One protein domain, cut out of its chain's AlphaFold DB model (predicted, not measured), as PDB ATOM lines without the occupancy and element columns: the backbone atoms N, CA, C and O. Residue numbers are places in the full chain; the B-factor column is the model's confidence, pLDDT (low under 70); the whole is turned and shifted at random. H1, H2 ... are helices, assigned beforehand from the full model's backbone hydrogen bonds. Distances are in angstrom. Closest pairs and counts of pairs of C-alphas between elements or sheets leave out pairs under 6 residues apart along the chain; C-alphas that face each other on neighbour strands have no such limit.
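AT A GLANCE: This is residues 4 to 64 and 86 to 110 of the 279 residues of an uncharacterized protein of Firmicutes bacterium (UniProt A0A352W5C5). Three helices make a small slab, with H2 in the middle between H1 and H5; H3 starts near the last residue of H2 and the first of H5, opens from H5 as a V, and runs past H1. Beyond H3 a tail sticks out, residues 52 to 64, with the small H4 in it. The printed part has 86 residues with five named helices, H1 to H5 in chain order, and no named strand: it is all helix. It is only just compact, close to loose, with a radius of gyration of the C-alphas of 14.1 A and spans of 47 by 32 by 22 A.

IN THESE COORDINATES: H1, residues 4 to 12, begins at C-alpha 4 (306.229, 393.785, 464.235). H2, residues 16 to 30, is 20.5 A long. H3, residues 36 to 51, is 21.8 A long and ends at C-alpha 51 (304.269, 378.469, 469.612). H4 is residues 53 to 56. H5, residues 91 to 108, is 25.8 A long and ends at C-alpha 108 (283.694, 382.994, 472.832).

HOW THE PARTS SIT: H1 and H2 form a helical hairpin, opposite ways at a shallow tilt of 26 degrees; their closest C-alphas, of Ala 10 and Ser 19, are 4.2 A apart. H2 touches H5, opposite ways at 26 degrees, closest at C-alphas 20 and 102, 3.9 A. H1 touches H3, closest at C-alphas 11 and 47, 6.3 A. H2 and H3 only just touch, only at the corner, with 3 pairs of C-alphas within 8 A. H3 touches H5 with residues 36 to 40 alone, at a steep tilt of 49 degrees. H1 and H5 are apart. In H1, H2, H3 and H5 every O i to N i+4 pair is within hydrogen-bond range; H4 is too short for one.

THE WHOLE: Without residues 52 to 64, which stand free, the body spans 35 by 22 by 20 A. Residues 65 to 85 are not printed; C-alphas 64 and 86 are 29.7 A apart across the cut. The links printed whole are tight. Residues 59 to 64 have pLDDT under 70.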
ATOM      1  N   TYR A   4     305.570 394.919 463.583       95.12
ATOM      2  CA  TYR A   4     306.229 393.785 464.235       95.12
ATOM      3  C   TYR A   4     305.974 393.757 465.748       95.12
ATOM      4  O   TYR A   4     305.832 392.684 466.324       95.12
ATOM      5  N   GLU A   5     305.818 394.922 466.380       95.62
ATOM      6  CA  GLU A   5     305.384 395.053 467.775       95.62
ATOM      7  C   GLU A   5     303.960 394.497 467.958       95.62
ATOM      8  O   GLU A   5     303.755 393.657 468.828       95.62
ATOM      9  N   ILE A   6     303.011 394.825 467.065       95.94
ATOM     10  CA  ILE A   6     301.648 394.245 467.088       95.94
ATOM     11  C   ILE A   6     301.686 392.710 466.939       95.94
ATOM     12  O   ILE A   6     300.955 391.998 467.631       95.94
ATOM     13  N   ILE A   7     302.545 392.183 466.055       95.88
ATOM     14  CA  ILE A   7     302.737 390.731 465.866       95.88
ATOM     15  C   ILE A   7     303.275 390.081 467.151       95.88
ATOM     16  O   ILE A   7     302.745 389.052 467.580       95.88
ATOM     17  N   ASN A   8     304.277 390.693 467.787       93.88
ATOM     18  CA  ASN A   8     304.837 390.219 469.053       93.88
ATOM     19  C   ASN A   8     303.791 390.252 470.174       93.88
ATOM     20  O   ASN A   8     303.661 389.276 470.903       93.88
ATOM     21  N   GLU A   9     302.997 391.317 470.291       94.06
ATOM     22  CA  GLU A   9     301.920 391.404 471.283       94.06
ATOM     23  C   GLU A   9     300.837 390.335 471.068       94.06
ATOM     24  O   GLU A   9     300.408 389.692 472.030       94.06
ATOM     25  N   ALA A  10     300.425 390.093 469.818       93.62
ATOM     26  CA  ALA A  10     299.472 389.038 469.482       93.62
ATOM     27  C   ALA A  10     299.999 387.649 469.883       93.62
ATOM     28  O   ALA A  10     299.297 386.866 470.528       93.62
ATOM     29  N   ILE A  11     301.253 387.346 469.540       92.44
ATOM     30  CA  ILE A  11     301.838 386.018 469.752       92.44
ATOM     31  C   ILE A  11     302.249 385.814 471.217       92.44
ATOM     32  O   ILE A  11     301.900 384.792 471.800       92.44
ATOM     33  N   GLN A  12     302.852 386.812 471.866       90.00
ATOM     34  CA  GLN A  12     303.548 386.680 473.155       90.00
ATOM     35  C   GLN A  12     302.822 387.309 474.364       90.00
ATOM     36  O   GLN A  12     303.334 387.254 475.481       90.00
ATOM     37  N   SER A  13     301.626 387.893 474.213       88.00
ATOM     38  CA  SER A  13     300.841 388.328 475.386       88.00
ATOM     39  C   SER A  13     300.369 387.143 476.242       88.00
ATOM     40  O   SER A  13     299.974 386.106 475.708       88.00
ATOM     41  N   LYS A  14     300.324 387.309 477.570       82.38
ATOM     42  CA  LYS A  14     299.706 386.328 478.485       82.38
ATOM     43  C   LYS A  14     298.174 386.279 478.388       82.38
ATOM     44  O   LYS A  14     297.569 385.310 478.845       82.38
ATOM     45  N   ASP A  15     297.537 387.302 477.813       87.25
ATOM     46  CA  ASP A  15     296.081 387.364 477.700       87.25
ATOM     47  C   ASP A  15     295.598 387.008 476.282       87.25
ATOM     48  O   ASP A  15     295.992 387.631 475.290       87.25
ATOM     49  N   LEU A  16     294.747 385.983 476.177       88.81
ATOM     50  CA  LEU A  16     294.183 385.499 474.915       88.81
ATOM     51  C   LEU A  16     293.228 386.528 474.302       88.81
ATOM     52  O   LEU A  16     293.243 386.702 473.089       88.81
ATOM     53  N   LEU A  17     292.449 387.253 475.109       90.69
ATOM     54  CA  LEU A  17     291.530 388.277 474.609       90.69
ATOM     55  C   LEU A  17     292.317 389.479 474.077       90.69
ATOM     56  O   LEU A  17     292.046 389.944 472.971       90.69
ATOM     57  N   TYR A  18     293.366 389.915 474.784       93.12
ATOM     58  CA  TYR A  18     294.307 390.907 474.242       93.12
ATOM     59  C   TYR A  18     294.946 390.425 472.934       93.12
ATOM     60  O   TYR A  18     295.015 391.167 471.958       93.12
ATOM     61  N   SER A  19     295.339 389.150 472.875       93.69
ATOM     62  CA  SER A  19     295.874 388.542 471.653       93.69
ATOM     63  C   SER A  19     294.851 388.583 470.511       93.69
ATOM     64  O   SER A  19     295.197 388.978 469.402       93.69
ATOM     65  N   GLY A  20     293.575 388.288 470.781       94.12
ATOM     66  CA  GLY A  20     292.470 388.417 469.826       94.12
ATOM     67  C   GLY A  20     292.312 389.838 469.270       94.12
ATOM     68  O   GLY A  20     292.200 390.006 468.056       94.12
ATOM     69  N   GLN A  21     292.396 390.864 470.126       96.56
ATOM     70  CA  GLN A  21     292.413 392.273 469.696       96.56
ATOM     71  C   GLN A  21     293.610 392.567 468.781       96.56
ATOM     72  O   GLN A  21     293.451 393.186 467.729       96.56
ATOM     73  N   LYS A  22     294.801 392.076 469.141       97.38
ATOM     74  CA  LYS A  22     296.042 392.309 468.389       97.38
ATOM     75  C   LYS A  22     296.103 391.570 467.056       97.38
ATOM     76  O   LYS A  22     296.670 392.099 466.107       97.38
ATOM     77  N   LEU A  23     295.457 390.410 466.930       97.50
ATOM     78  CA  LEU A  23     295.280 389.722 465.644       97.50
ATOM     79  C   LEU A  23     294.406 390.539 464.677       97.50
ATOM     80  O   LEU A  23     294.716 390.622 463.486       97.50
ATOM     81  N   ILE A  24     293.348 391.186 465.184       97.75
ATOM     82  CA  ILE A  24     292.506 392.099 464.396       97.75
ATOM     83  C   ILE A  24     293.311 393.345 463.997       97.75
ATOM     84  O   ILE A  24     293.356 393.684 462.813       97.75
ATOM     85  N   GLU A  25     294.004 393.977 464.952       97.44
ATOM     86  CA  GLU A  25     294.838 395.163 464.711       97.44
ATOM     87  C   GLU A  25     295.945 394.886 463.675       97.44
ATOM     88  O   GLU A  25     296.094 395.636 462.705       97.44
ATOM     89  N   PHE A  26     296.666 393.767 463.819       97.69
ATOM     90  CA  PHE A  26     297.674 393.317 462.858       97.69
ATOM     91  C   PHE A  26     297.068 393.132 461.468       97.69
ATOM     92  O   PHE A  26     297.632 393.622 460.487       97.69
ATOM     93  N   SER A  27     295.918 392.456 461.372       96.81
ATOM     94  CA  SER A  27     295.274 392.221 460.083       96.81
ATOM     95  C   SER A  27     294.909 393.531 459.385       96.81
ATOM     96  O   SER A  27     295.256 393.729 458.216       96.81
ATOM     97  N   ASP A  28     294.245 394.445 460.091       96.44
ATOM     98  CA  ASP A  28     293.771 395.712 459.527       96.44
ATOM     99  C   ASP A  28     294.930 396.655 459.144       96.44
ATOM    100  O   ASP A  28     294.814 397.418 458.174       96.44
ATOM    101  N   ALA A  29     296.064 396.580 459.850       95.94
ATOM    102  CA  ALA A  29     297.299 397.283 459.506       95.94
ATOM    103  C   ALA A  29     298.006 396.652 458.288       95.94
ATOM    104  O   ALA A  29     298.274 397.333 457.291       95.94
ATOM    105  N   ALA A  30     298.252 395.338 458.310       95.81
ATOM    106  CA  ALA A  30     298.928 394.612 457.233       95.81
ATOM    107  C   ALA A  30     298.132 394.628 455.916       95.81
ATOM    108  O   ALA A  30     298.725 394.660 454.836       95.81
ATOM    109  N   TYR A  31     296.798 394.681 455.975       93.88
ATOM    110  CA  TYR A  31     295.945 394.788 454.788       93.88
ATOM    111  C   TYR A  31     296.118 396.116 454.033       93.88
ATOM    112  O   TYR A  31     295.885 396.179 452.822       93.88
ATOM    113  N   LYS A  32     296.559 397.177 454.716       93.12
ATOM    114  CA  LYS A  32     296.854 398.491 454.117       93.12
ATOM    115  C   LYS A  32     298.314 398.600 453.658       93.12
ATOM    116  O   LYS A  32     298.636 399.446 452.827       93.12
ATOM    117  N   ALA A  33     299.191 397.719 454.140       93.81
ATOM    118  CA  ALA A  33     300.613 397.732 453.827       93.81
ATOM    119  C   ALA A  33     300.931 397.285 452.383       93.81
ATOM    120  O   ALA A  33     300.263 396.423 451.790       93.81
ATOM    121  N   LYS A  34     302.009 397.850 451.819       91.56
ATOM    122  CA  LYS A  34     302.548 397.459 450.500       91.56
ATOM    123  C   LYS A  34     303.262 396.100 450.552       91.56
ATOM    124  O   LYS A  34     303.139 395.307 449.628       91.56
ATOM    125  N   ASN A  35     303.938 395.793 451.660       94.38
ATOM    126  CA  ASN A  35     304.712 394.568 451.906       94.38
ATOM    127  C   ASN A  35     303.908 393.444 452.603       94.38
ATOM    128  O   ASN A  35     304.491 392.587 453.267       94.38
ATOM    129  N   ARG A  36     302.573 393.417 452.450       94.62
ATOM    130  CA  ARG A  36     301.664 392.483 453.155       94.62
ATOM    131  C   ARG A  36     302.067 391.005 453.089       94.62
ATOM    132  O   ARG A  36     301.845 390.273 454.042       94.62
ATOM    133  N   ALA A  37     302.659 390.560 451.978       95.25
ATOM    134  CA  ALA A  37     303.082 389.171 451.803       95.25
ATOM    135  C   ALA A  37     304.224 388.792 452.762       95.25
ATOM    136  O   ALA A  37     304.170 387.740 453.395       95.25
ATOM    137  N   THR A  38     305.208 389.680 452.920       96.56
ATOM    138  CA  THR A  38     306.316 389.525 453.872       96.56
ATOM    139  C   THR A  38     305.805 389.511 455.309       96.56
ATOM    140  O   THR A  38     306.215 388.660 456.088       96.56
ATOM    141  N   LEU A  39     304.863 390.402 455.635       96.81
ATOM    142  CA  LEU A  39     304.267 390.511 456.971       96.81
ATOM    143  C   LEU A  39     303.473 389.257 457.361       96.81
ATOM    144  O   LEU A  39     303.652 388.736 458.455       96.81
ATOM    145  N   VAL A  40     302.649 388.728 456.448       96.44
ATOM    146  CA  VAL A  40     301.927 387.460 456.659       96.44
ATOM    147  C   VAL A  40     302.900 386.292 456.818       96.44
ATOM    148  O   VAL A  40     302.716 385.475 457.717       96.44
ATOM    149  N   LYS A  41     303.951 386.210 455.986       96.00
ATOM    150  CA  LYS A  41     304.972 385.160 456.116       96.00
ATOM    151  C   LYS A  41     305.677 385.234 457.474       96.00
ATOM    152  O   LYS A  41     305.793 384.208 458.136       96.00
ATOM    153  N   TYR A  42     306.106 386.429 457.881       96.38
ATOM    154  CA  TYR A  42     306.749 386.660 459.173       96.38
ATOM    155  C   TYR A  42     305.833 386.266 460.336       96.38
ATOM    156  O   TYR A  42     306.267 385.533 461.214       96.38
ATOM    157  N   PHE A  43     304.557 386.668 460.308       96.75
ATOM    158  CA  PHE A  43     303.581 386.309 461.339       96.75
ATOM    159  C   PHE A  43     303.459 384.786 461.528       96.75
ATOM    160  O   PHE A  43     303.593 384.308 462.651       96.75
ATOM    161  N   TYR A  44     303.254 384.013 460.453       95.62
ATOM    162  CA  TYR A  44     303.144 382.550 460.572       95.62
ATOM    163  C   TYR A  44     304.461 381.894 460.993       95.62
ATOM    164  O   TYR A  44     304.438 380.965 461.794       95.62
ATOM    165  N   GLN A  45     305.595 382.372 460.476       93.88
ATOM    166  CA  GLN A  45     306.907 381.872 460.875       93.88
ATOM    167  C   GLN A  45     307.135 382.097 462.376       93.88
ATOM    168  O   GLN A  45     307.414 381.142 463.093       93.88
ATOM    169  N   HIS A  46     306.911 383.318 462.863       94.06
ATOM    170  CA  HIS A  46     307.082 383.669 464.271       94.06
ATOM    171  C   HIS A  46     306.091 382.928 465.186       94.06
ATOM    172  O   HIS A  46     306.460 382.497 466.275       94.06
ATOM    173  N   LEU A  47     304.851 382.708 464.732       93.06
ATOM    174  CA  LEU A  47     303.854 381.917 465.459       93.06
ATOM    175  C   LEU A  47     304.273 380.444 465.606       93.06
ATOM    176  O   LEU A  47     304.067 379.864 466.666       93.06
ATOM    177  N   ILE A  48     304.880 379.845 464.577       90.81
ATOM    178  CA  ILE A  48     305.396 378.468 464.638       90.81
ATOM    179  C   ILE A  48     306.658 378.402 465.512       90.81
ATOM    180  O   ILE A  48     306.733 377.567 466.412       90.81
ATOM    181  N   GLU A  49     307.621 379.300 465.282       89.75
ATOM    182  CA  GLU A  49     308.888 379.382 466.026       89.75
ATOM    183  C   GLU A  49     308.683 379.624 467.522       89.75
ATOM    184  O   GLU A  49     309.433 379.098 468.333       89.75
ATOM    185  N   TRP A  50     307.673 380.401 467.908       88.06
ATOM    186  CA  TRP A  50     307.406 380.686 469.314       88.06
ATOM    187  C   TRP A  50     306.359 379.740 469.923       88.06
ATOM    188  O   TRP A  50     306.452 379.376 471.092       88.06
ATOM    189  N   GLY A  51     305.365 379.313 469.139       87.06
ATOM    190  CA  GLY A  51     304.269 378.469 469.612       87.06
ATOM    191  C   GLY A  51     304.600 376.980 469.702       87.06
ATOM    192  O   GLY A  51     304.103 376.324 470.611       87.06
ATOM    193  N   LEU A  52     305.415 376.430 468.790       87.31
ATOM    194  CA  LEU A  52     305.598 374.974 468.641       87.31
ATOM    195  C   LEU A  52     307.033 374.476 468.856       87.31
ATOM    196  O   LEU A  52     307.224 373.273 469.019       87.31
ATOM    197  N   LEU A  53     308.034 375.359 468.869       84.19
ATOM    198  CA  LEU A  53     309.452 374.974 468.874       84.19
ATOM    199  C   LEU A  53     309.834 374.104 470.077       84.19
ATOM    200  O   LEU A  53     310.424 373.041 469.900       84.19
ATOM    201  N   ASP A  54     309.432 374.494 471.284       79.56
ATOM    202  CA  ASP A  54     309.716 373.704 472.483       79.56
ATOM    203  C   ASP A  54     309.019 372.334 472.475       79.56
ATOM    204  O   ASP A  54     309.565 371.383 473.017       79.56
ATOM    205  N   TYR A  55     307.826 372.218 471.879       81.25
ATOM    206  CA  TYR A  55     307.120 370.936 471.744       81.25
ATOM    207  C   TYR A  55     307.825 370.033 470.721       81.25
ATOM    208  O   TYR A  55     308.036 368.853 470.984       81.25
ATOM    209  N   ALA A  56     308.271 370.606 469.598       79.62
ATOM    210  CA  ALA A  56     309.026 369.903 468.561       79.62
ATOM    211  C   ALA A  56     310.425 369.438 469.016       79.62
ATOM    212  O   ALA A  56     310.970 368.499 468.438       79.62
ATOM    213  N   PHE A  57     311.007 370.077 470.039       75.00
ATOM    214  CA  PHE A  57     312.325 369.739 470.587       75.00
ATOM    215  C   PHE A  57     312.298 369.183 472.021       75.00
ATOM    216  O   PHE A  57     313.361 368.964 472.603       75.00
ATOM    217  N   ASP A  58     311.122 368.889 472.583       72.75
ATOM    218  CA  ASP A  58     310.976 368.368 473.953       72.75
ATOM    219  C   ASP A  58     311.747 367.045 474.160       72.75
ATOM    220  O   ASP A  58     312.341 366.827 475.217       72.75
ATOM    221  N   ASP A  59     311.832 366.209 473.117       62.22
ATOM    222  CA  ASP A  59     312.608 364.954 473.085       62.22
ATOM    223  C   ASP A  59     314.136 365.140 473.084       62.22
ATOM    224  O   ASP A  59     314.873 364.195 473.360       62.22
ATOM    225  N   ILE A  60     314.635 366.346 472.792       58.56
ATOM    226  CA  ILE A  60     316.071 366.670 472.886       58.56
ATOM    227  C   ILE A  60     316.445 367.046 474.332       58.56
ATOM    228  O   ILE A  60     317.619 366.999 474.713       58.56
ATOM    229  N   SER A  61     315.460 367.355 475.185       52.16
ATOM    230  CA  SER A  61     315.690 367.470 476.624       52.16
ATOM    231  C   SER A  61     315.897 366.074 477.230       52.16
ATOM    232  O   SER A  61     315.078 365.169 477.071       52.16
ATOM    233  N   TRP A  62     317.008 365.886 477.949       39.50
ATOM    234  CA  TRP A  62     317.541 364.572 478.354       39.50
ATOM    235  C   TRP A  62     316.682 363.768 479.363       39.50
ATOM    236  O   TRP A  62     317.145 362.764 479.897       39.50
ATOM    237  N   ASN A  63     315.439 364.186 479.633       40.66
ATOM    238  CA  ASN A  63     314.534 363.587 480.623       40.66
ATOM    239  C   ASN A  63     313.125 363.231 480.097       40.66
ATOM    240  O   ASN A  63     312.357 362.620 480.845       40.66
ATOM    241  N   SER A  64     312.751 363.567 478.854       50.66
ATOM    242  CA  SER A  64     311.382 363.331 478.355       50.66
ATOM    243  C   SER A  64     311.151 361.874 477.913       50.66
ATOM    244  O   SER A  64     311.052 361.559 476.735       50.66
ATOM    245  N   PRO A  86     293.882 378.805 460.825       88.56
ATOM    246  CA  PRO A  86     294.008 378.219 459.496       88.56
ATOM    247  C   PRO A  86     295.377 378.483 458.859       88.56
ATOM    248  O   PRO A  86     295.888 379.608 458.893       88.56
ATOM    249  N   SER A  87     295.931 377.458 458.210       84.94
ATOM    250  CA  SER A  87     297.212 377.534 457.505       84.94
ATOM    251  C   SER A  87     297.253 378.669 456.475       84.94
ATOM    252  O   SER A  87     296.255 378.981 455.813       84.94
ATOM    253  N   GLY A  88     298.430 379.288 456.339       82.62
ATOM    254  CA  GLY A  88     298.647 380.419 455.442       82.62
ATOM    255  C   GLY A  88     298.305 380.098 453.983       82.62
ATOM    256  O   GLY A  88     298.751 379.100 453.422       82.62
ATOM    257  N   LYS A  89     297.513 380.976 453.362       88.44
ATOM    258  CA  LYS A  89     297.087 380.913 451.953       88.44
ATOM    259  C   LYS A  89     297.660 382.135 451.219       88.44
ATOM    260  O   LYS A  89     298.766 382.587 451.509       88.44
ATOM    261  N   THR A  90     296.914 382.716 450.278       93.69
ATOM    262  CA  THR A  90     297.253 384.036 449.724       93.69
ATOM    263  C   THR A  90     297.229 385.100 450.834       93.69
ATOM    264  O   THR A  90     296.373 385.013 451.714       93.69
ATOM    265  N   PRO A  91     298.079 386.149 450.796       94.06
ATOM    266  CA  PRO A  91     298.166 387.128 451.885       94.06
ATOM    267  C   PRO A  91     296.821 387.754 452.275       94.06
ATOM    268  O   PRO A  91     296.528 387.893 453.454       94.06
ATOM    269  N   VAL A  92     295.964 388.072 451.299       93.81
ATOM    270  CA  VAL A  92     294.619 388.621 451.549       93.81
ATOM    271  C   VAL A  92     293.718 387.628 452.291       93.81
ATOM    272  O   VAL A  92     293.027 388.019 453.230       93.81
ATOM    273  N   LYS A  93     293.738 386.345 451.907       94.50
ATOM    274  CA  LYS A  93     292.931 385.309 452.563       94.50
ATOM    275  C   LYS A  93     293.465 384.987 453.959       94.50
ATOM    276  O   LYS A  93     292.672 384.901 454.882       94.50
ATOM    277  N   SER A  94     294.786 384.913 454.122       95.62
ATOM    278  CA  SER A  94     295.436 384.748 455.426       95.62
ATOM    279  C   SER A  94     295.071 385.865 456.405       95.62
ATOM    280  O   SER A  94     294.695 385.577 457.531       95.62
ATOM    281  N   LEU A  95     295.123 387.133 455.978       96.38
ATOM    282  CA  LEU A  95     294.738 388.268 456.828       96.38
ATOM    283  C   LEU A  95     293.261 388.185 457.240       96.38
ATOM    284  O   LEU A  95     292.943 388.358 458.411       96.38
ATOM    285  N   LYS A  96     292.364 387.822 456.310       95.56
ATOM    286  CA  LYS A  96     290.954 387.570 456.642       95.56
ATOM    287  C   LYS A  96     290.801 386.446 457.675       95.56
ATOM    288  O   LYS A  96     290.085 386.635 458.654       95.56
ATOM    289  N   ASP A  97     291.469 385.312 457.467       95.44
ATOM    290  CA  ASP A  97     291.403 384.156 458.366       95.44
ATOM    291  C   ASP A  97     291.944 384.518 459.773       95.44
ATOM    292  O   ASP A  97     291.299 384.200 460.771       95.44
ATOM    293  N   ILE A  98     293.047 385.277 459.859       96.50
ATOM    294  CA  ILE A  98     293.623 385.826 461.105       96.50
ATOM    295  C   ILE A  98     292.647 386.767 461.820       96.50
ATOM    296  O   ILE A  98     292.419 386.623 463.022       96.50
ATOM    297  N   ARG A  99     292.032 387.705 461.091       96.88
ATOM    298  CA  ARG A  99     291.063 388.654 461.655       96.88
ATOM    299  C   ARG A  99     289.842 387.933 462.225       96.88
ATOM    300  O   ARG A  99     289.471 388.173 463.368       96.88
ATOM    301  N   THR A 100     289.263 387.011 461.456       95.38
ATOM    302  CA  THR A 100     288.111 386.206 461.887       95.38
ATOM    303  C   THR A 100     288.455 385.284 463.060       95.38
ATOM    304  O   THR A 100     287.602 385.051 463.914       95.38
ATOM    305  N   PHE A 101     289.690 384.787 463.157       94.50
ATOM    306  CA  PHE A 101     290.150 384.040 464.328       94.50
ATOM    307  C   PHE A 101     290.237 384.931 465.582       94.50
ATOM    308  O   PHE A 101     289.719 384.552 466.631       94.50
ATOM    309  N   GLY A 102     290.772 386.153 465.459       94.12
ATOM    310  CA  GLY A 102     290.751 387.151 466.538       94.12
ATOM    311  C   GLY A 102     289.333 387.530 466.991       94.12
ATOM    312  O   GLY A 102     289.063 387.592 468.188       94.12
ATOM    313  N   GLU A 103     288.395 387.699 466.052       94.25
ATOM    314  CA  GLU A 103     286.978 387.960 466.360       94.25
ATOM    315  C   GLU A 103     286.317 386.796 467.118       94.25
ATOM    316  O   GLU A 103     285.595 387.030 468.087       94.25
ATOM    317  N   ARG A 104     286.599 385.543 466.733       90.75
ATOM    318  CA  ARG A 104     286.105 384.344 467.439       90.75
ATOM    319  C   ARG A 104     286.647 384.247 468.862       90.75
ATOM    320  O   ARG A 104     285.882 383.946 469.775       90.75
ATOM    321  N   ILE A 105     287.935 384.542 469.055       89.75
ATOM    322  CA  ILE A 105     288.554 384.588 470.386       89.75
ATOM    323  C   ILE A 105     287.781 385.546 471.306       89.75
ATOM    324  O   ILE A 105     287.409 385.174 472.418       89.75
ATOM    325  N   LEU A 106     287.493 386.758 470.825       89.00
ATOM    326  CA  LEU A 106     286.778 387.778 471.596       89.00
ATOM    327  C   LEU A 106     285.309 387.444 471.851       89.00
ATOM    328  O   LEU A 106     284.765 387.843 472.876       89.00
ATOM    329  N   ALA A 107     284.665 386.730 470.930       85.62
ATOM    330  CA  ALA A 107     283.262 386.369 471.061       85.62
ATOM    331  C   ALA A 107     283.024 385.224 472.060       85.62
ATOM    332  O   ALA A 107     281.936 385.155 472.636       85.62
ATOM    333  N   HIS A 108     283.977 384.294 472.214       83.31
ATOM    334  CA  HIS A 108     283.694 382.994 472.832       83.31
ATOM    335  C   HIS A 108     284.499 382.636 474.096       83.31
ATOM    336  O   HIS A 108     284.110 381.675 474.755       83.31
ATOM    337  N   TYR A 109     285.580 383.339 474.466       79.81
ATOM    338  CA  TYR A 109     286.438 382.925 475.596       79.81
ATOM    339  C   TYR A 109     286.267 383.770 476.880       79.81
ATOM    340  O   TYR A 109     286.162 384.994 476.831       79.81
ATOM    341  N   MET A 110     286.269 383.113 478.050       73.56
ATOM    342  CA  MET A 110     286.113 383.693 479.408       73.56
ATOM    343  C   MET A 110     287.051 382.981 480.422       73.56
ATOM    344  O   MET A 110     287.958 382.296 479.980       73.56
TER     345      MET A 110